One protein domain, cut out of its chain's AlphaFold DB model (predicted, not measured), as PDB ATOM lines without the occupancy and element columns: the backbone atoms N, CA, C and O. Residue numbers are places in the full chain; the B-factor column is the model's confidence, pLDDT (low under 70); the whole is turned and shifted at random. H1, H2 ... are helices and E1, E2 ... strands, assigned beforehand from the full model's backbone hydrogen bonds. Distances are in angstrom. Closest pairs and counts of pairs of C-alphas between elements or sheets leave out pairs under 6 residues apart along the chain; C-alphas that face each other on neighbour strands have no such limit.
ATOM      1  N   TYR A  45     -45.445  41.583 -31.214       90.62
ATOM      2  CA  TYR A  45     -46.674  40.893 -30.860       90.62
ATOM      3  C   TYR A  45     -46.780  40.724 -29.349       90.62
ATOM      4  O   TYR A  45     -45.778  40.589 -28.648       90.62
ATOM      5  N   VAL A  46     -48.011  40.739 -28.848       89.31
ATOM      6  CA  VAL A  46     -48.328  40.727 -27.420       89.31
ATOM      7  C   VAL A  46     -49.248  39.568 -27.106       89.31
ATOM      8  O   VAL A  46     -50.252  39.372 -27.790       89.31
ATOM      9  N   PHE A  47     -48.947  38.860 -26.024       87.00
ATOM     10  CA  PHE A  47     -49.802  37.833 -25.452       87.00
ATOM     11  C   PHE A  47     -50.464  38.356 -24.175       87.00
ATOM     12  O   PHE A  47     -49.799  38.731 -23.201       87.00
ATOM     13  N   TYR A  48     -51.796  38.343 -24.168       84.31
ATOM     14  CA  TYR A  48     -52.603  38.694 -23.004       84.31
ATOM     15  C   TYR A  48     -52.975  37.451 -22.200       84.31
ATOM     16  O   TYR A  48     -53.192  36.374 -22.752       84.31
ATOM     17  N   LYS A  49     -53.056  37.588 -20.876       78.81
ATOM     18  CA  LYS A  49     -53.494  36.502 -19.992       78.81
ATOM     19  C   LYS A  49     -54.900  36.043 -20.393       78.81
ATOM     20  O   LYS A  49     -55.805  36.861 -20.522       78.81
ATOM     21  N   GLY A  50     -55.073  34.737 -20.586       74.69
ATOM     22  CA  GLY A  50     -56.350  34.143 -21.003       74.69
ATOM     23  C   GLY A  50     -56.638  34.195 -22.509       74.69
ATOM     24  O   GLY A  50     -57.661  33.664 -22.929       74.69
ATOM     25  N   TYR A  51     -55.742  34.768 -23.319       75.69
ATOM     26  CA  TYR A  51     -55.841  34.774 -24.779       75.69
ATOM     27  C   TYR A  51     -54.701  33.954 -25.381       75.69
ATOM     28  O   TYR A  51     -53.535  34.168 -25.058       75.69
ATOM     29  N   LEU A  52     -55.038  33.015 -26.267       74.94
ATOM     30  CA  LEU A  52     -54.041  32.199 -26.970       74.94
ATOM     31  C   LEU A  52     -53.383  32.961 -28.121       74.94
ATOM     32  O   LEU A  52     -52.190  32.804 -28.370       74.94
ATOM     33  N   GLN A  53     -54.161  33.785 -28.825       81.62
ATOM     34  CA  GLN A  53     -53.698  34.439 -30.037       81.62
ATOM     35  C   GLN A  53     -52.924  35.722 -29.708       81.62
ATOM     36  O   GLN A  53     -53.460  36.588 -29.005       81.62
ATOM     37  N   PRO A  54     -51.686  35.875 -30.211       87.75
ATOM     38  CA  PRO A  54     -50.965  37.119 -30.068       87.75
ATOM     39  C   PRO A  54     -51.614  38.205 -30.917       87.75
ATOM     40  O   PRO A  54     -52.119  37.950 -32.011       87.75
ATOM     41  N   VAL A  55     -51.543  39.445 -30.445       85.75
ATOM     42  CA  VAL A  55     -52.008  40.600 -31.215       85.75
ATOM     43  C   VAL A  55     -50.864  41.570 -31.490       85.75
ATOM     44  O   VAL A  55     -49.952  41.677 -30.667       85.75
ATOM     45  N   PRO A  56     -50.905  42.318 -32.605       87.69
ATOM     46  CA  PRO A  56     -49.937  43.377 -32.854       87.69
ATOM     47  C   PRO A  56     -49.922  44.393 -31.706       87.69
ATOM     48  O   PRO A  56     -50.977  44.883 -31.284       87.69
ATOM     49  N   TYR A  57     -48.730  44.720 -31.210       83.88
ATOM     50  CA  TYR A  57     -48.541  45.729 -30.178       83.88
ATOM     51  C   TYR A  57     -49.024  47.086 -30.689       83.88
ATOM     52  O   TYR A  57     -48.613  47.570 -31.743       83.88
ATOM     53  N   LYS A  58     -49.898  47.716 -29.909       75.94
ATOM     54  CA  LYS A  58     -50.311  49.108 -30.090       75.94
ATOM     55  C   LYS A  58     -49.824  49.889 -28.879       75.94
ATOM     56  O   LYS A  58     -49.807  49.348 -27.776       75.94
ATOM     57  N   HIS A  59     -49.492  51.168 -29.058       59.66
ATOM     58  CA  HIS A  59     -48.926  52.024 -28.003       59.66
ATOM     59  C   HIS A  59     -49.745  52.103 -26.692       59.66
ATOM     60  O   HIS A  59     -49.205  52.525 -25.674       59.66
ATOM     61  N   ASN A  60     -50.999  51.632 -26.688       57.72
ATOM     62  CA  ASN A  60     -51.907  51.605 -25.538       57.72
ATOM     63  C   ASN A  60     -52.220  50.182 -25.031       57.72
ATOM     64  O   ASN A  60     -53.311  49.953 -24.512       57.72
ATOM     65  N   ALA A  61     -51.326  49.210 -25.231       60.81
ATOM     66  CA  ALA A  61     -51.513  47.870 -24.677       60.81
ATOM     67  C   ALA A  61     -51.644  47.942 -23.146       60.81
ATOM     68  O   ALA A  61     -50.809  48.555 -22.474       60.81
ATOM     69  N   ASP A  62     -52.698  47.324 -22.618       66.69
ATOM     70  CA  ASP A  62     -52.931  47.237 -21.182       66.69
ATOM     71  C   ASP A  62     -51.814  46.401 -20.540       66.69
ATOM     72  O   ASP A  62     -51.666  45.200 -20.791       66.69
ATOM     73  N   LYS A  63     -50.974  47.077 -19.753       65.12
ATOM     74  CA  LYS A  63     -49.779  46.484 -19.149       65.12
ATOM     75  C   LYS A  63     -50.124  45.437 -18.095       65.12
ATOM     76  O   LYS A  63     -49.310  44.548 -17.873       65.12
ATOM     77  N   ASP A  64     -51.311  45.508 -17.493       68.06
ATOM     78  CA  ASP A  64     -51.692  44.628 -16.386       68.06
ATOM     79  C   ASP A  64     -52.142  43.241 -16.875       68.06
ATOM     80  O   ASP A  64     -52.055  42.240 -16.152       68.06
ATOM     81  N   THR A  65     -52.578  43.156 -18.135       76.56
ATOM     82  CA  THR A  65     -53.044  41.912 -18.763       76.56
ATOM     83  C   THR A  65     -52.015  41.295 -19.704       76.56
ATOM     84  O   THR A  65     -52.085  40.095 -19.983       76.56
ATOM     85  N   CYS A  66     -51.041  42.071 -20.178       80.56
ATOM     86  CA  CYS A  66     -49.927  41.561 -20.964       80.56
ATOM     87  C   CYS A  66     -48.981  40.719 -20.096       80.56
ATOM     88  O   CYS A  66     -48.547  41.159 -19.034       80.56
ATOM     89  N   HIS A  67     -48.611  39.527 -20.565       82.19
ATOM     90  CA  HIS A  67     -47.644  38.681 -19.856       82.19
ATOM     91  C   HIS A  67     -46.424  38.286 -20.687       82.19
ATOM     92  O   HIS A  67     -45.431  37.877 -20.101       82.19
ATOM     93  N   LEU A  68     -46.463  38.422 -22.017       87.00
ATOM     94  CA  LEU A  68     -45.351  38.058 -22.893       87.00
ATOM     95  C   LEU A  68     -45.382  38.901 -24.171       87.00
ATOM     96  O   LEU A  68     -46.446  39.163 -24.733       87.00
ATOM     97  N   PHE A  69     -44.206  39.290 -24.641       89.19
ATOM     98  CA  PHE A  69     -43.991  39.995 -25.895       89.19
ATOM     99  C   PHE A  69     -43.101  39.170 -26.816       89.19
ATOM    100  O   PHE A  69     -42.247  38.407 -26.356       89.19
ATOM    101  N   TYR A  70     -43.274  39.376 -28.115       91.62
ATOM    102  CA  TYR A  70     -42.421  38.826 -29.152       91.62
ATOM    103  C   TYR A  70     -41.997  39.919 -30.129       91.62
ATOM    104  O   TYR A  70     -42.851  40.551 -30.744       91.62
ATOM    105  N   ASP A  71     -40.692  40.126 -30.278       91.50
ATOM    106  CA  ASP A  71     -40.100  41.001 -31.293       91.50
ATOM    107  C   ASP A  71     -39.743  40.165 -32.527       91.50
ATOM    108  O   ASP A  71     -38.828  39.338 -32.480       91.50
ATOM    109  N   VAL A  72     -40.472  40.380 -33.628       91.38
ATOM    110  CA  VAL A  72     -40.283  39.648 -34.890       91.38
ATOM    111  C   VAL A  72     -38.907  39.891 -35.478       91.38
ATOM    112  O   VAL A  72     -38.267  38.956 -35.949       91.38
ATOM    113  N   ASP A  73     -38.437  41.133 -35.448       88.50
ATOM    114  CA  ASP A  73     -37.208  41.515 -36.135       88.50
ATOM    115  C   ASP A  73     -35.973  40.968 -35.398       88.50
ATOM    116  O   ASP A  73     -34.908  40.800 -35.991       88.50
ATOM    117  N   ARG A  74     -36.126  40.629 -34.110       88.56
ATOM    118  CA  ARG A  74     -35.089  39.997 -33.278       88.56
ATOM    119  C   ARG A  74     -35.310  38.511 -33.005       88.56
ATOM    120  O   ARG A  74     -34.454  37.905 -32.364       88.56
ATOM    121  N   SER A  75     -36.440  37.945 -33.430       92.12
ATOM    122  CA  SER A  75     -36.877  36.588 -33.064       92.12
ATOM    123  C   SER A  75     -36.791  36.326 -31.552       92.12
ATOM    124  O   SER A  75     -36.280  35.300 -31.104       92.12
ATOM    125  N   LEU A  76     -37.240  37.296 -30.745       91.50
ATOM    126  CA  LEU A  76     -36.987  37.336 -29.302       91.50
ATOM    127  C   LEU A  76     -38.277  37.448 -28.488       91.50
ATOM    128  O   LEU A  76     -39.031  38.410 -28.623       91.50
ATOM    129  N   PHE A  77     -38.457  36.516 -27.558       90.94
ATOM    130  CA  PHE A  77     -39.448  36.600 -26.493       90.94
ATOM    131  C   PHE A  77     -38.919  37.349 -25.270       90.94
ATOM    132  O   PHE A  77     -37.786  37.130 -24.832       90.94
ATOM    133  N   TYR A  78     -39.755  38.191 -24.673       87.44
ATOM    134  CA  TYR A  78     -39.446  38.878 -23.418       87.44
ATOM    135  C   TYR A  78     -40.716  39.221 -22.639       87.44
ATOM    136  O   TYR A  78     -41.819  39.263 -23.181       87.44
ATOM    137  N   THR A  79     -40.555  39.477 -21.351       82.62
ATOM    138  CA  THR A  79     -41.637  39.699 -20.390       82.62
ATOM    139  C   THR A  79     -41.517  41.085 -19.751       82.62
ATOM    140  O   THR A  79     -40.421  41.619 -19.553       82.62
ATOM    141  N   GLY A  80     -42.667  41.716 -19.490       73.62
ATOM    142  CA  GLY A  80     -42.747  43.051 -18.890       73.62
ATOM    143  C   GLY A  80     -41.945  44.134 -19.631       73.62
ATOM    144  O   GLY A  80     -41.812  44.124 -20.854       73.62
ATOM    145  N   ASN A  81     -41.398  45.087 -18.868       62.19
ATOM    146  CA  ASN A  81     -40.481  46.121 -19.378       62.19
ATOM    147  C   ASN A  81     -39.004  45.688 -19.289       62.19
ATOM    148  O   ASN A  81     -38.110  46.522 -19.440       62.19
ATOM    149  N   ASN A  82     -38.724  44.420 -18.972       61.12
ATOM    150  CA  ASN A  82     -37.392  43.994 -18.564       61.12
ATOM    151  C   ASN A  82     -36.596  43.451 -19.755       61.12
ATOM    152  O   ASN A  82     -36.544  42.257 -20.028       61.12
ATOM    153  N   TRP A  83     -35.941  44.365 -20.467       65.69
ATOM    154  CA  TRP A  83     -35.037  44.038 -21.579       65.69
ATOM    155  C   TRP A  83     -33.611  43.710 -21.116       65.69
ATOM    156  O   TRP A  83     -32.745  43.397 -21.928       65.69
ATOM    157  N   SER A  84     -33.344  43.800 -19.812       67.44
ATOM    158  CA  SER A  84     -32.006  43.691 -19.226       67.44
ATOM    159  C   SER A  84     -31.604  42.268 -18.813       67.44
ATOM    160  O   SER A  84     -30.616  42.099 -18.098       67.44
ATOM    161  N   GLY A  85     -32.361  41.242 -19.210       72.94
ATOM    162  CA  GLY A  85     -32.011  39.844 -18.940       72.94
ATOM    163  C   GLY A  85     -30.984  39.278 -19.927       72.94
ATOM    164  O   GLY A  85     -30.569  39.930 -20.884       72.94
ATOM    165  N   LYS A  86     -30.556  38.033 -19.693       82.00
ATOM    166  CA  LYS A  86     -29.645  37.337 -20.616       82.00
ATOM    167  C   LYS A  86     -30.445  36.667 -21.726       82.00
ATOM    168  O   LYS A  86     -31.315  35.848 -21.434       82.00
ATOM    169  N   ASN A  87     -30.092  36.949 -22.977       87.56
ATOM    170  CA  ASN A  87     -30.654  36.245 -24.128       87.56
ATOM    171  C   ASN A  87     -30.209  34.779 -24.114       87.56
ATOM    172  O   ASN A  87     -29.018  34.486 -23.979       87.56
ATOM    173  N   ARG A  88     -31.162  33.863 -24.276       88.00
ATOM    174  CA  ARG A  88     -30.925  32.422 -24.379       88.00
ATOM    175  C   ARG A  88     -31.696  31.824 -25.547       88.00
ATOM    176  O   ARG A  88     -32.752  32.327 -25.922       88.00
ATOM    177  N   ALA A  89     -31.153  30.756 -26.120       88.75
ATOM    178  CA  ALA A  89     -31.882  29.910 -27.057       88.75
ATOM    179  C   ALA A  89     -32.967  29.123 -26.323       88.75
ATOM    180  O   ALA A  89     -32.777  28.759 -25.158       88.75
ATOM    181  N   LEU A  90     -34.085  28.866 -27.003       88.25
ATOM    182  CA  LEU A  90     -35.106  27.968 -26.478       88.25
ATOM    183  C   LEU A  90     -34.549  26.544 -26.333       88.25
ATOM    184  O   LEU A  90     -33.728  26.124 -27.146       88.25
ATOM    185  N   PRO A  91     -34.987  25.780 -25.317       88.06
ATOM    186  CA  PRO A  91     -34.545  24.403 -25.102       88.06
ATOM    187  C   PRO A  91     -35.253  23.413 -26.051       88.06
ATOM    188  O   PRO A  91     -35.707  22.355 -25.623       88.06
ATOM    189  N   ILE A  92     -35.383  23.775 -27.328       90.44
ATOM    190  CA  ILE A  92     -36.086  23.022 -28.369       90.44
ATOM    191  C   ILE A  92     -35.175  22.991 -29.593       90.44
ATOM    192  O   ILE A  92     -34.750  24.042 -30.066       90.44
ATOM    193  N   LEU A  93     -34.859  21.793 -30.078       91.44
ATOM    194  CA  LEU A  93     -34.014  21.581 -31.254       91.44
ATOM    195  C   LEU A  93     -34.830  21.555 -32.546       91.44
ATOM    196  O   LEU A  93     -34.383  22.075 -33.562       91.44
ATOM    197  N   SER A  94     -36.017  20.956 -32.505       95.00
ATOM    198  CA  SER A  94     -36.946  20.910 -33.632       95.00
ATOM    199  C   SER A  94     -38.378  20.869 -33.134       95.00
ATOM    200  O   SER A  94     -38.644  20.484 -31.993       95.00
ATOM    201  N   MET A  95     -39.305  21.286 -33.988       94.25
ATOM    202  CA  MET A  95     -40.725  21.312 -33.680       94.25
ATOM    203  C   MET A  95     -41.518  21.033 -34.948       94.25
ATOM    204  O   MET A  95     -41.261  21.627 -35.988       94.25
ATOM    205  N   GLU A  96     -42.512  20.168 -34.833       95.25
ATOM    206  CA  GLU A  96     -43.400  19.772 -35.909       95.25
ATOM    207  C   GLU A  96     -44.845  19.820 -35.428       95.25
ATOM    208  O   GLU A  96     -45.189  19.383 -34.325       95.25
ATOM    209  N   VAL A  97     -45.715  20.309 -36.299       91.81
ATOM    210  CA  VAL A  97     -47.155  20.192 -36.134       91.81
ATOM    211  C   VAL A  97     -47.632  19.029 -36.980       91.81
ATOM    212  O   VAL A  97     -47.374  18.966 -38.184       91.81
ATOM    213  N   ARG A  98     -48.389  18.137 -36.348       92.00
ATOM    214  CA  ARG A  98     -48.966  16.951 -36.970       92.00
ATOM    215  C   ARG A  98     -50.482  16.945 -36.841       92.00
ATOM    216  O   ARG A  98     -51.036  17.557 -35.928       92.00
ATOM    217  N   ASP A  99     -51.153  16.251 -37.748       89.81
ATOM    218  CA  ASP A  99     -52.585  15.988 -37.620       89.81
ATOM    219  C   ASP A  99     -52.868  14.861 -36.599       89.81
ATOM    220  O   ASP A  99     -51.965  14.203 -36.071       89.81
ATOM    221  N   MET A 100     -54.148  14.603 -36.321       85.94
ATOM    222  CA  MET A 100     -54.569  13.513 -35.426       85.94
ATOM    223  C   MET A 100     -54.257  12.105 -35.962       85.94
ATOM    224  O   MET A 100     -54.292  11.140 -35.199       85.94
ATOM    225  N   SER A 101     -53.951  11.979 -37.255       89.69
ATOM    226  CA  SER A 101     -53.505  10.751 -37.919       89.69
ATOM    227  C   SER A 101     -51.976  10.625 -37.981       89.69
ATOM    228  O   SER A 101     -51.474   9.674 -38.574       89.69
ATOM    229  N   ASN A 102     -51.249  11.525 -37.311       88.19
ATOM    230  CA  ASN A 102     -49.792  11.595 -37.236       88.19
ATOM    231  C   ASN A 102     -49.075  11.981 -38.546       88.19
ATOM    232  O   ASN A 102     -47.861  11.790 -38.668       88.19
ATOM    233  N   ASN A 103     -49.786  12.549 -39.520       92.69
ATOM    234  CA  ASN A 103     -49.162  13.115 -40.711       92.69
ATOM    235  C   ASN A 103     -48.542  14.474 -40.381       92.69
ATOM    236  O   ASN A 103     -49.141  15.284 -39.669       92.69
ATOM    237  N   LEU A 104     -47.353  14.734 -40.927       93.69
ATOM    238  CA  LEU A 104     -46.701  16.035 -40.820       93.69
ATOM    239  C   LEU A 104     -47.521  17.087 -41.571       93.69
ATOM    240  O   LEU A 104     -47.778  16.940 -42.766       93.69
ATOM    241  N   MET A 105     -47.907  18.145 -40.865       93.12
ATOM    242  CA  MET A 105     -48.599  19.294 -41.444       93.12
ATOM    243  C   MET A 105     -47.632  20.448 -41.665       93.12
ATOM    244  O   MET A 105     -47.587  21.006 -42.759       93.12
ATOM    245  N   TYR A 106     -46.837  20.770 -40.643       94.25
ATOM    246  CA  TYR A 106     -45.890  21.876 -40.690       94.25
ATOM    247  C   TYR A 106     -44.602  21.537 -39.945       94.25
ATOM    248  O   TYR A 106     -44.645  20.998 -38.841       94.25
ATOM    249  N   ASP A 107     -43.474  21.909 -40.540       94.75
ATOM    250  CA  ASP A 107     -42.152  21.857 -39.920       94.75
ATOM    251  C   ASP A 107     -41.766  23.267 -39.449       94.75
ATOM    252  O   ASP A 107     -41.765  24.222 -40.230       94.75
ATOM    253  N   LEU A 108     -41.507  23.404 -38.150       95.12
ATOM    254  CA  LEU A 108     -41.170  24.655 -37.473       95.12
ATOM    255  C   LEU A 108     -39.698  24.667 -37.027       95.12
ATOM    256  O   LEU A 108     -39.309  25.545 -36.259       95.12
ATOM    257  N   THR A 109     -38.873  23.719 -37.479       94.69
ATOM    258  CA  THR A 109     -37.492  23.530 -37.005       94.69
ATOM    259  C   THR A 109     -36.635  24.783 -37.156       94.69
ATOM    260  O   THR A 109     -36.055  25.248 -36.174       94.69
ATOM    261  N   ASP A 110     -36.605  25.387 -38.344       93.81
ATOM    262  CA  ASP A 110     -35.826  26.610 -38.576       93.81
ATOM    263  C   ASP A 110     -36.326  27.764 -37.701       93.81
ATOM    264  O   ASP A 110     -35.540  28.482 -37.083       93.81
ATOM    265  N   PHE A 111     -37.650  27.881 -37.569       94.50
ATOM    266  CA  PHE A 111     -38.264  28.900 -36.732       94.50
ATOM    267  C   PHE A 111     -37.818  28.764 -35.271       94.50
ATOM    268  O   PHE A 111     -37.332  29.730 -34.686       94.50
ATOM    269  N   VAL A 112     -37.920  27.571 -34.676       93.12
ATOM    270  CA  VAL A 112     -37.535  27.367 -33.269       93.12
ATOM    271  C   VAL A 112     -36.029  27.469 -33.037       93.12
ATOM    272  O   VAL A 112     -35.617  27.914 -31.965       93.12
ATOM    273  N   ASN A 113     -35.214  27.127 -34.036       92.56
ATOM    274  CA  ASN A 113     -33.762  27.252 -33.960       92.56
ATOM    275  C   ASN A 113     -33.301  28.721 -33.910       92.56
ATOM    276  O   ASN A 113     -32.308  29.042 -33.248       92.56
ATOM    277  N   ASP A 114     -34.045  29.630 -34.539       92.94
ATOM    278  CA  ASP A 114     -33.759  31.068 -34.521       92.94
ATOM    279  C   ASP A 114     -34.346  31.782 -33.296       92.94
ATOM    280  O   ASP A 114     -33.826  32.814 -32.861       92.94
ATOM    281  N   LEU A 115     -35.370  31.203 -32.667       92.31
ATOM    282  CA  LEU A 115     -36.036  31.795 -31.514       92.31
ATOM    283  C   LEU A 115     -35.130  31.939 -30.285       92.31
ATOM    284  O   LEU A 115     -34.424  31.025 -29.841       92.31
ATOM    285  N   ARG A 116     -35.207  33.110 -29.662       91.56
ATOM    286  CA  ARG A 116     -34.526  33.446 -28.411       91.56
ATOM    287  C   ARG A 116     -35.535  33.907 -27.369       91.56
ATOM    288  O   ARG A 116     -36.638  34.341 -27.692       91.56
ATOM    289  N   PHE A 117     -35.139  33.863 -26.103       90.06
ATOM    290  CA  PHE A 117     -35.887  34.481 -25.013       90.06
ATOM    291  C   PHE A 117     -34.963  35.196 -24.026       90.06
ATOM    292  O   PHE A 117     -33.795  34.832 -23.862       90.06
ATOM    293  N   VAL A 118     -35.491  36.218 -23.359       87.12
ATOM    294  CA  VAL A 118     -34.818  36.910 -22.259       87.12
ATOM    295  C   VAL A 118     -35.062  36.133 -20.970       87.12
ATOM    296  O   VAL A 118     -36.191  36.044 -20.499       87.12
ATOM    297  N   GLN A 119     -34.007  35.571 -20.380       78.62
ATOM    298  CA  GLN A 119     -34.112  34.919 -19.078       78.62
ATOM    299  C   GLN A 119     -33.961  35.949 -17.951       78.62
ATOM    300  O   GLN A 119     -32.906  36.584 -17.821       78.62
ATOM    301  N   THR A 120     -34.985  36.064 -17.106       72.19
ATOM    302  CA  THR A 120     -34.945  36.784 -15.823       72.19
ATOM    303  C   THR A 120     -35.071  35.782 -14.665       72.19
ATOM    304  O   THR A 120     -35.368  34.610 -14.888       72.19
ATOM    305  N   GLN A 121     -34.750  36.190 -13.432       65.81
ATOM    306  CA  GLN A 121     -34.768  35.277 -12.274       65.81
ATOM    307  C   GLN A 121     -36.185  34.804 -11.908       65.81
ATOM    308  O   GLN A 121     -36.332  33.716 -11.360       65.81
ATOM    309  N   ASP A 122     -37.207  35.585 -12.271       62.75
ATOM    310  CA  ASP A 122     -38.581  35.382 -11.813       62.75
ATOM    311  C   ASP A 122     -39.578  35.063 -12.940       62.75
ATOM    312  O   ASP A 122     -40.662  34.548 -12.652       62.75
ATOM    313  N   GLU A 123     -39.237  35.303 -14.214       62.97
ATOM    314  CA  GLU A 123     -40.194  35.179 -15.323       62.97
ATOM    315  C   GLU A 123     -40.006  33.912 -16.163       62.97
ATOM    316  O   GLU A 123     -38.923  33.335 -16.286       62.97
ATOM    317  N   ALA A 124     -41.136  33.447 -16.694       58.91
ATOM    318  CA  ALA A 124     -41.277  32.174 -17.374       58.91
ATOM    319  C   ALA A 124     -40.694  32.201 -18.794       58.91
ATOM    320  O   ALA A 124     -40.801  33.188 -19.520       58.91
ATOM    321  N   THR A 125     -40.134  31.066 -19.213       73.19
ATOM    322  CA  THR A 125     -39.891  30.765 -20.627       73.19
ATOM    323  C   THR A 125     -41.203  30.819 -21.407       73.19
ATOM    324  O   THR A 125     -42.235  30.408 -20.865       73.19
ATOM    325  N   PRO A 126     -41.192  31.267 -22.676       85.56
ATOM    326  CA  PRO A 126     -42.392  31.233 -23.500       85.56
ATOM    327  C   PRO A 126     -42.921  29.798 -23.597       85.56
ATOM    328  O   PRO A 126     -42.154  28.835 -23.684       85.56
ATOM    329  N   SER A 127     -44.242  29.657 -23.557       84.62
ATOM    330  CA  SER A 127     -44.894  28.355 -23.703       84.62
ATOM    331  C   SER A 127     -44.809  27.851 -25.148       84.62
ATOM    332  O   SER A 127     -44.675  28.647 -26.080       84.62
ATOM    333  N   LEU A 128     -44.975  26.538 -25.357       86.31
ATOM    334  CA  LEU A 128     -45.083  25.970 -26.709       86.31
ATOM    335  C   LEU A 128     -46.271  26.576 -27.475       86.31
ATOM    336  O   LEU A 128     -46.146  26.877 -28.657       86.31
ATOM    337  N   SER A 129     -47.378  26.869 -26.783       84.38
ATOM    338  CA  SER A 129     -48.510  27.607 -27.360       84.38
ATOM    339  C   SER A 129     -48.080  28.962 -27.893       84.38
ATOM    340  O   SER A 129     -48.414  29.314 -29.017       84.38
ATOM    341  N   SER A 130     -47.319  29.723 -27.106       87.12
ATOM    342  CA  SER A 130     -46.842  31.045 -27.513       87.12
ATOM    343  C   SER A 130     -45.982  30.958 -28.773       87.12
ATOM    344  O   SER A 130     -46.163  31.760 -29.685       87.12
ATOM    345  N   ILE A 131     -45.096  29.961 -28.843       90.88
ATOM    346  CA  ILE A 131     -44.217  29.699 -29.991       90.88
ATOM    347  C   ILE A 131     -45.033  29.387 -31.250       90.88
ATOM    348  O   ILE A 131     -44.811  29.976 -32.305       90.88
ATOM    349  N   ILE A 132     -46.014  28.494 -31.149       90.25
ATOM    350  CA  ILE A 132     -46.762  28.072 -32.334       90.25
ATOM    351  C   ILE A 132     -47.739  29.153 -32.776       90.25
ATOM    352  O   ILE A 132     -47.860  29.422 -33.966       90.25
ATOM    353  N   MET A 133     -48.407  29.819 -31.834       89.38
ATOM    354  CA  MET A 133     -49.346  30.885 -32.168       89.38
ATOM    355  C   MET A 133     -48.637  32.073 -32.814       89.38
ATOM    356  O   MET A 133     -49.207  32.685 -33.718       89.38
ATOM    357  N   ILE A 134     -47.396  32.387 -32.416       92.12
ATOM    358  CA  ILE A 134     -46.636  33.414 -33.129       92.12
ATOM    359  C   ILE A 134     -46.254  32.951 -34.534       92.12
ATOM    360  O   ILE A 134     -46.475  33.697 -35.480       92.12
ATOM    361  N   TRP A 135     -45.775  31.715 -34.696       93.44
ATOM    362  CA  TRP A 135     -45.434  31.169 -36.007       93.44
ATOM    363  C   TRP A 135     -46.642  31.194 -36.949       93.44
ATOM    364  O   TRP A 135     -46.557  31.717 -38.058       93.44
ATOM    365  N   ALA A 136     -47.784  30.708 -36.471       89.56
ATOM    366  CA  ALA A 136     -49.044  30.699 -37.195       89.56
ATOM    367  C   ALA A 136     -49.476  32.112 -37.602       89.56
ATOM    368  O   ALA A 136     -49.822  32.349 -38.754       89.56
ATOM    369  N   THR A 137     -49.376  33.073 -36.678       89.56
ATOM    370  CA  THR A 137     -49.731  34.475 -36.935       89.56
ATOM    371  C   THR A 137     -48.827  35.115 -37.988       89.56
ATOM    372  O   THR A 137     -49.308  35.877 -38.822       89.56
ATOM    373  N   LEU A 138     -47.526  34.811 -37.982       90.69
ATOM    374  CA  LEU A 138     -46.580  35.348 -38.966       90.69
ATOM    375  C   LEU A 138     -46.759  34.750 -40.364       90.69
ATOM    376  O   LEU A 138     -46.413  35.405 -41.344       90.69
ATOM    377  N   ASN A 139     -47.297  33.533 -40.449       89.00
ATOM    378  CA  ASN A 139     -47.534  32.822 -41.704       89.00
ATOM    379  C   ASN A 139     -48.998  32.884 -42.175       89.00
ATOM    380  O   ASN A 139     -49.331  32.243 -43.167       89.00
ATOM    381  N   ASP A 140     -49.860  33.639 -41.484       85.44
ATOM    382  CA  ASP A 140     -51.305  33.730 -41.757       85.44
ATOM    383  C   ASP A 140     -52.012  32.357 -41.771       85.44
ATOM    384  O   ASP A 140     -52.866  32.058 -42.605       85.44
ATOM    385  N   ILE A 141     -51.623  31.485 -40.836       85.50
ATOM    386  CA  ILE A 141     -52.174  30.135 -40.684       85.50
ATOM    387  C   ILE A 141     -53.176  30.121 -39.533       85.50
ATOM    388  O   ILE A 141     -52.870  30.505 -38.402       85.50
ATOM    389  N   TYR A 142     -54.376  29.607 -39.802       78.81
ATOM    390  CA  TYR A 142     -55.361  29.330 -38.764       78.81
ATOM    391  C   TYR A 142     -55.082  27.978 -38.101       78.81
ATOM    392  O   TYR A 142     -55.053  26.944 -38.770       78.81
ATOM    393  N   PHE A 143     -54.925  27.985 -36.778       72.88
ATOM    394  CA  PHE A 143     -54.808  26.774 -35.973       72.88
ATOM    395  C   PHE A 143     -56.087  26.516 -35.198       72.88
ATOM    396  O   PHE A 143     -56.493  27.341 -34.380       72.88
ATOM    397  N   ASP A 144     -56.655  25.329 -35.384       73.44
ATOM    398  CA  ASP A 144     -57.620  24.767 -34.444       73.44
ATOM    399  C   ASP A 144     -56.888  23.810 -33.486       73.44
ATOM    400  O   ASP A 144     -56.482  22.720 -33.907       73.44
ATOM    401  N   PRO A 145     -56.709  24.173 -32.202       69.38
ATOM    402  CA  PRO A 145     -56.050  23.333 -31.199       69.38
ATOM    403  C   PRO A 145     -56.619  21.913 -31.068       69.38
ATOM    404  O   PRO A 145     -55.937  21.030 -30.559       69.38
ATOM    405  N   SER A 146     -57.859  21.683 -31.508       73.94
ATOM    406  CA  SER A 146     -58.570  20.410 -31.351       73.94
ATOM    407  C   SER A 146     -58.147  19.344 -32.368       73.94
ATOM    408  O   SER A 146     -58.412  18.162 -32.162       73.94
ATOM    409  N   PHE A 147     -57.510  19.750 -33.471       78.94
ATOM    410  CA  PHE A 147     -57.173  18.863 -34.594       78.94
ATOM    411  C   PHE A 147     -55.672  18.678 -34.813       78.94
ATOM    412  O   PHE A 147     -55.273  17.952 -35.724       78.94
ATOM    413  N   HIS A 148     -54.844  19.314 -33.986       83.06
ATOM    414  CA  HIS A 148     -53.400  19.317 -34.158       83.06
ATOM    415  C   HIS A 148     -52.699  18.725 -32.939       83.06
ATOM    416  O   HIS A 148     -53.094  18.932 -31.790       83.06
ATOM    417  N   ARG A 149     -51.611  18.016 -33.214       86.25
ATOM    418  CA  ARG A 149     -50.646  17.535 -32.233       86.25
ATOM    419  C   ARG A 149     -49.323  18.235 -32.454       86.25
ATOM    420  O   ARG A 149     -48.977  18.600 -33.577       86.25
ATOM    421  N   LEU A 150     -48.594  18.408 -31.367       89.88
ATOM    422  CA  LEU A 150     -47.252  18.944 -31.389       89.88
ATOM    423  C   LEU A 150     -46.272  17.818 -31.100       89.88
ATOM    424  O   LEU A 150     -46.418  17.110 -30.104       89.88
ATOM    425  N   GLN A 151     -45.253  17.703 -31.939       92.56
ATOM    426  CA  GLN A 151     -44.077  16.894 -31.664       92.56
ATOM    427  C   GLN A 151     -42.863  17.818 -31.634       92.56
ATOM    428  O   GLN A 151     -42.720  18.680 -32.496       92.56
ATOM    429  N   TYR A 152     -41.995  17.687 -30.640       93.00
ATOM    430  CA  TYR A 152     -40.754  18.458 -30.596       93.00
ATOM    431  C   TYR A 152     -39.612  17.632 -30.014       93.00
ATOM    432  O   TYR A 152     -39.838  16.680 -29.261       93.00
ATOM    433  N   ILE A 153     -38.385  17.999 -30.377       93.50
ATOM    434  CA  ILE A 153     -37.166  17.418 -29.812       93.50
ATOM    435  C   ILE A 153     -36.577  18.428 -28.832       93.50
ATOM    436  O   ILE A 153     -36.305  19.571 -29.203       93.50
ATOM    437  N   ASP A 154     -36.407  18.033 -27.573       91.38
ATOM    438  CA  ASP A 154     -35.791  18.891 -26.558       91.38
ATOM    439  C   ASP A 154     -34.261  18.985 -26.727       91.38
ATOM    440  O   ASP A 154     -33.647  18.290 -27.536       91.38
ATOM    441  N   CYS A 155     -33.605  19.840 -25.938       87.88
ATOM    442  CA  CYS A 155     -32.145  19.993 -25.982       87.88
ATOM    443  C   CYS A 155     -31.343  18.764 -25.508       87.88
ATOM    444  O   CYS A 155     -30.117  18.763 -25.631       87.88
ATOM    445  N   LEU A 156     -32.005  17.733 -24.976       92.50
ATOM    446  CA  LEU A 156     -31.405  16.454 -24.598       92.50
ATOM    447  C   LEU A 156     -31.579  15.389 -25.694       92.50
ATOM    448  O   LEU A 156     -31.025  14.298 -25.570       92.50
ATOM    449  N   GLY A 157     -32.309  15.702 -26.768       90.31
ATOM    450  CA  GLY A 157     -32.601  14.786 -27.866       90.31
ATOM    451  C   GLY A 157     -33.830  13.904 -27.635       90.31
ATOM    452  O   GLY A 157     -34.055  12.975 -28.410       90.31
ATOM    453  N   ASN A 158     -34.633  14.166 -26.600       92.94
ATOM    454  CA  ASN A 158     -35.862  13.415 -26.367       92.94
ATOM    455  C   ASN A 158     -36.963  13.907 -27.302       92.94
ATOM    456  O   ASN A 158     -37.196  15.109 -27.423       92.94
ATOM    457  N   THR A 159     -37.680  12.969 -27.917       93.81
ATOM    458  CA  THR A 159     -38.899  13.269 -28.673       93.81
ATOM    459  C   THR A 159     -40.087  13.323 -27.723       93.81
ATOM    460  O   THR A 159     -40.347  12.363 -26.997       93.81
ATOM    461  N   ILE A 160     -40.805  14.442 -27.731       90.75
ATOM    462  CA  ILE A 160     -41.969  14.683 -26.881       90.75
ATOM    463  C   ILE A 160     -43.170  14.966 -27.776       90.75
ATOM    464  O   ILE A 160     -43.096  15.794 -28.682       90.75
ATOM    465  N   GLU A 161     -44.282  14.290 -27.498       87.88
ATOM    466  CA  GLU A 161     -45.567  14.512 -28.157       87.88
ATOM    467  C   GLU A 161     -46.573  15.065 -27.150       87.88
ATOM    468  O   GLU A 161     -46.723  14.539 -26.045       87.88
ATOM    469  N   THR A 162     -47.263  16.140 -27.519       83.25
ATOM    470  CA  THR A 162     -48.254  16.795 -26.663       83.25
ATOM    471  C   THR A 162     -49.419  17.347 -27.482       83.25
ATOM    472  O   THR A 162     -49.280  17.661 -28.667       83.25
ATOM    473  N   ASN A 163     -50.594  17.448 -26.861       72.19
ATOM    474  CA  ASN A 163     -51.752  18.087 -27.475       72.19
ATOM    475  C   ASN A 163     -51.702  19.594 -27.227       72.19
ATOM    476  O   ASN A 163     -51.293  20.053 -26.160       72.19
ATOM    477  N   PHE A 164     -52.219  20.380 -28.171       66.06
ATOM    478  CA  PHE A 164     -52.308  21.831 -27.993       66.06
ATOM    479  C   PHE A 164     -53.181  22.249 -26.802       66.06
ATOM    480  O   PHE A 164     -52.952  23.296 -26.199       66.06
ATOM    481  N   THR A 165     -54.181  21.439 -26.448       54.09
ATOM    482  CA  THR A 165     -55.105  21.703 -25.336       54.09
ATOM    483  C   THR A 165     -54.445  21.631 -23.959       54.09
ATOM    484  O   THR A 165     -54.966  22.227 -23.017       54.09
ATOM    485  N   ASP A 166     -53.295  20.964 -23.846       50.34
ATOM    486  CA  ASP A 166     -52.581  20.763 -22.577       50.34
ATOM    487  C   ASP A 166     -51.569  21.885 -22.281       50.34
ATOM    488  O   ASP A 166     -50.918  21.903 -21.239       50.34
ATOM    489  N   LEU A 167     -51.468  22.886 -23.158       51.56
ATOM    490  CA  LEU A 167     -50.486  23.970 -23.091       51.56
ATOM    491  C   LEU A 167     -50.897  25.131 -22.162       51.56
ATOM    492  O   LEU A 167     -50.640  26.303 -22.459       51.56
TER     493      LEU A 167
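What this domain is: This is residues 45 to 167 of the 173 residues of an uncharacterized protein of viral metagenome (UniProt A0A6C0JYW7). Two strongly twisted sheets stand at opposite ends of the domain, with the helix H2 in the middle, between the five-strand sheet and the four-strand sheet. E4 of the first sheet runs on into E5 of the second, and the short helix H1 stands beside the second sheet, next to E5. The printed part has 123 residues with two named helices and nine named strands, in the order E1 E2 E3 E4 E5 E6 H1 E7 H2 E8 E9; the class is mixed, helices and strands. One sheet has the order E1, E2, E3, E7, E4 and is mixed; the other has the order E6, E5, E8, E9 and is antiparallel throughout. The whole is compact, with a radius of gyration of the C-alphas of 14.4 A, and spans 42 by 29 by 25 A.

Where its parts are: Find C-alpha 45 at (-46.674, 40.893, -30.860); E1 runs from there to residue 48. After residues 49 to 65 come E2, residues 66 to 71 and 14.3 A long, and E3, residues 76 to 78. E4 is residues 86 to 89. Two residues on, E5 begins at C-alpha 92, (-36.086, 23.022, -28.369), and runs 20.2 A to residue 99. Then read E6, residues 104 to 107, H1, residues 109 to 114, and E7, residues 116 to 119. H2, residues 128 to 138, is 15.5 A long. E8, residues 148 to 154, measures 19.2 A, and E9, residues 159 to 163, measures 13.8 A and ends at C-alpha 163, (-51.752, 18.087, -27.475).

How they stand to each other: Begin at E1, an edge strand: E1, E2 and E3 form a meander, each strand the antiparallel neighbour of the one before. Look for N 45 and O 70, 2.8 A apart, in the hairpin of E1 and E2, and for N 69 and O 78, 2.8 A apart, in the hairpin of E2 and E3. E3 and E7 are parallel at 26 degrees, with N 77 and O 116 at 2.8 A. E7 and E4 are antiparallel, with N 88 and O 117 at 2.8 A. H2 is on one face of this sheet, which gives two layers, a helix over a sheet; it lies over E1 and E2 at a height of 10.0 A. There the C-alphas of Phe 47 and Ser 130 are the closest of E1 and H2, 7.7 A apart. E4 runs on into E5 at 51 degrees. In the second sheet, find N 97 and O 106, 2.8 A apart, in the hairpin of E5 and E6, N 96 and O 151, 2.8 A apart, between the antiparallel E5 and E8, and N 150 and O 162, 2.9 A apart, in the hairpin of E8 and E9. H2 is on this sheet too, across the strands at a height of 11.2 A, over E5 and only just over E8, on which 3 of its C-alphas fall. H1 stands at this sheet's level; the closest C-alphas of E5 and H1, those of Ser 94 and Thr 109, are 4.3 A apart. H1 and H2 are close but not clearly touching, about perpendicular at 86 degrees, with Phe 111 and Trp 135 closest at 7.6 A between C-alphas. In H1 and H2 every O i to N i+4 pair is within hydrogen-bond range.

The domain as a whole: The two C-alphas farthest apart, those of Ser 84 and Ser 101, are 43.6 A apart. The printed part has no cut. The link from E1 to E2 is long, with 17 residues, and in it residues 55 to 56 pair antiparallel with residues 45 to 46 of E1. The mean pLDDT of the printed part is 83.3; look for values under 70 at residues 59 to 64, 81 to 84, 121 to 124, 145 and 164 to 167.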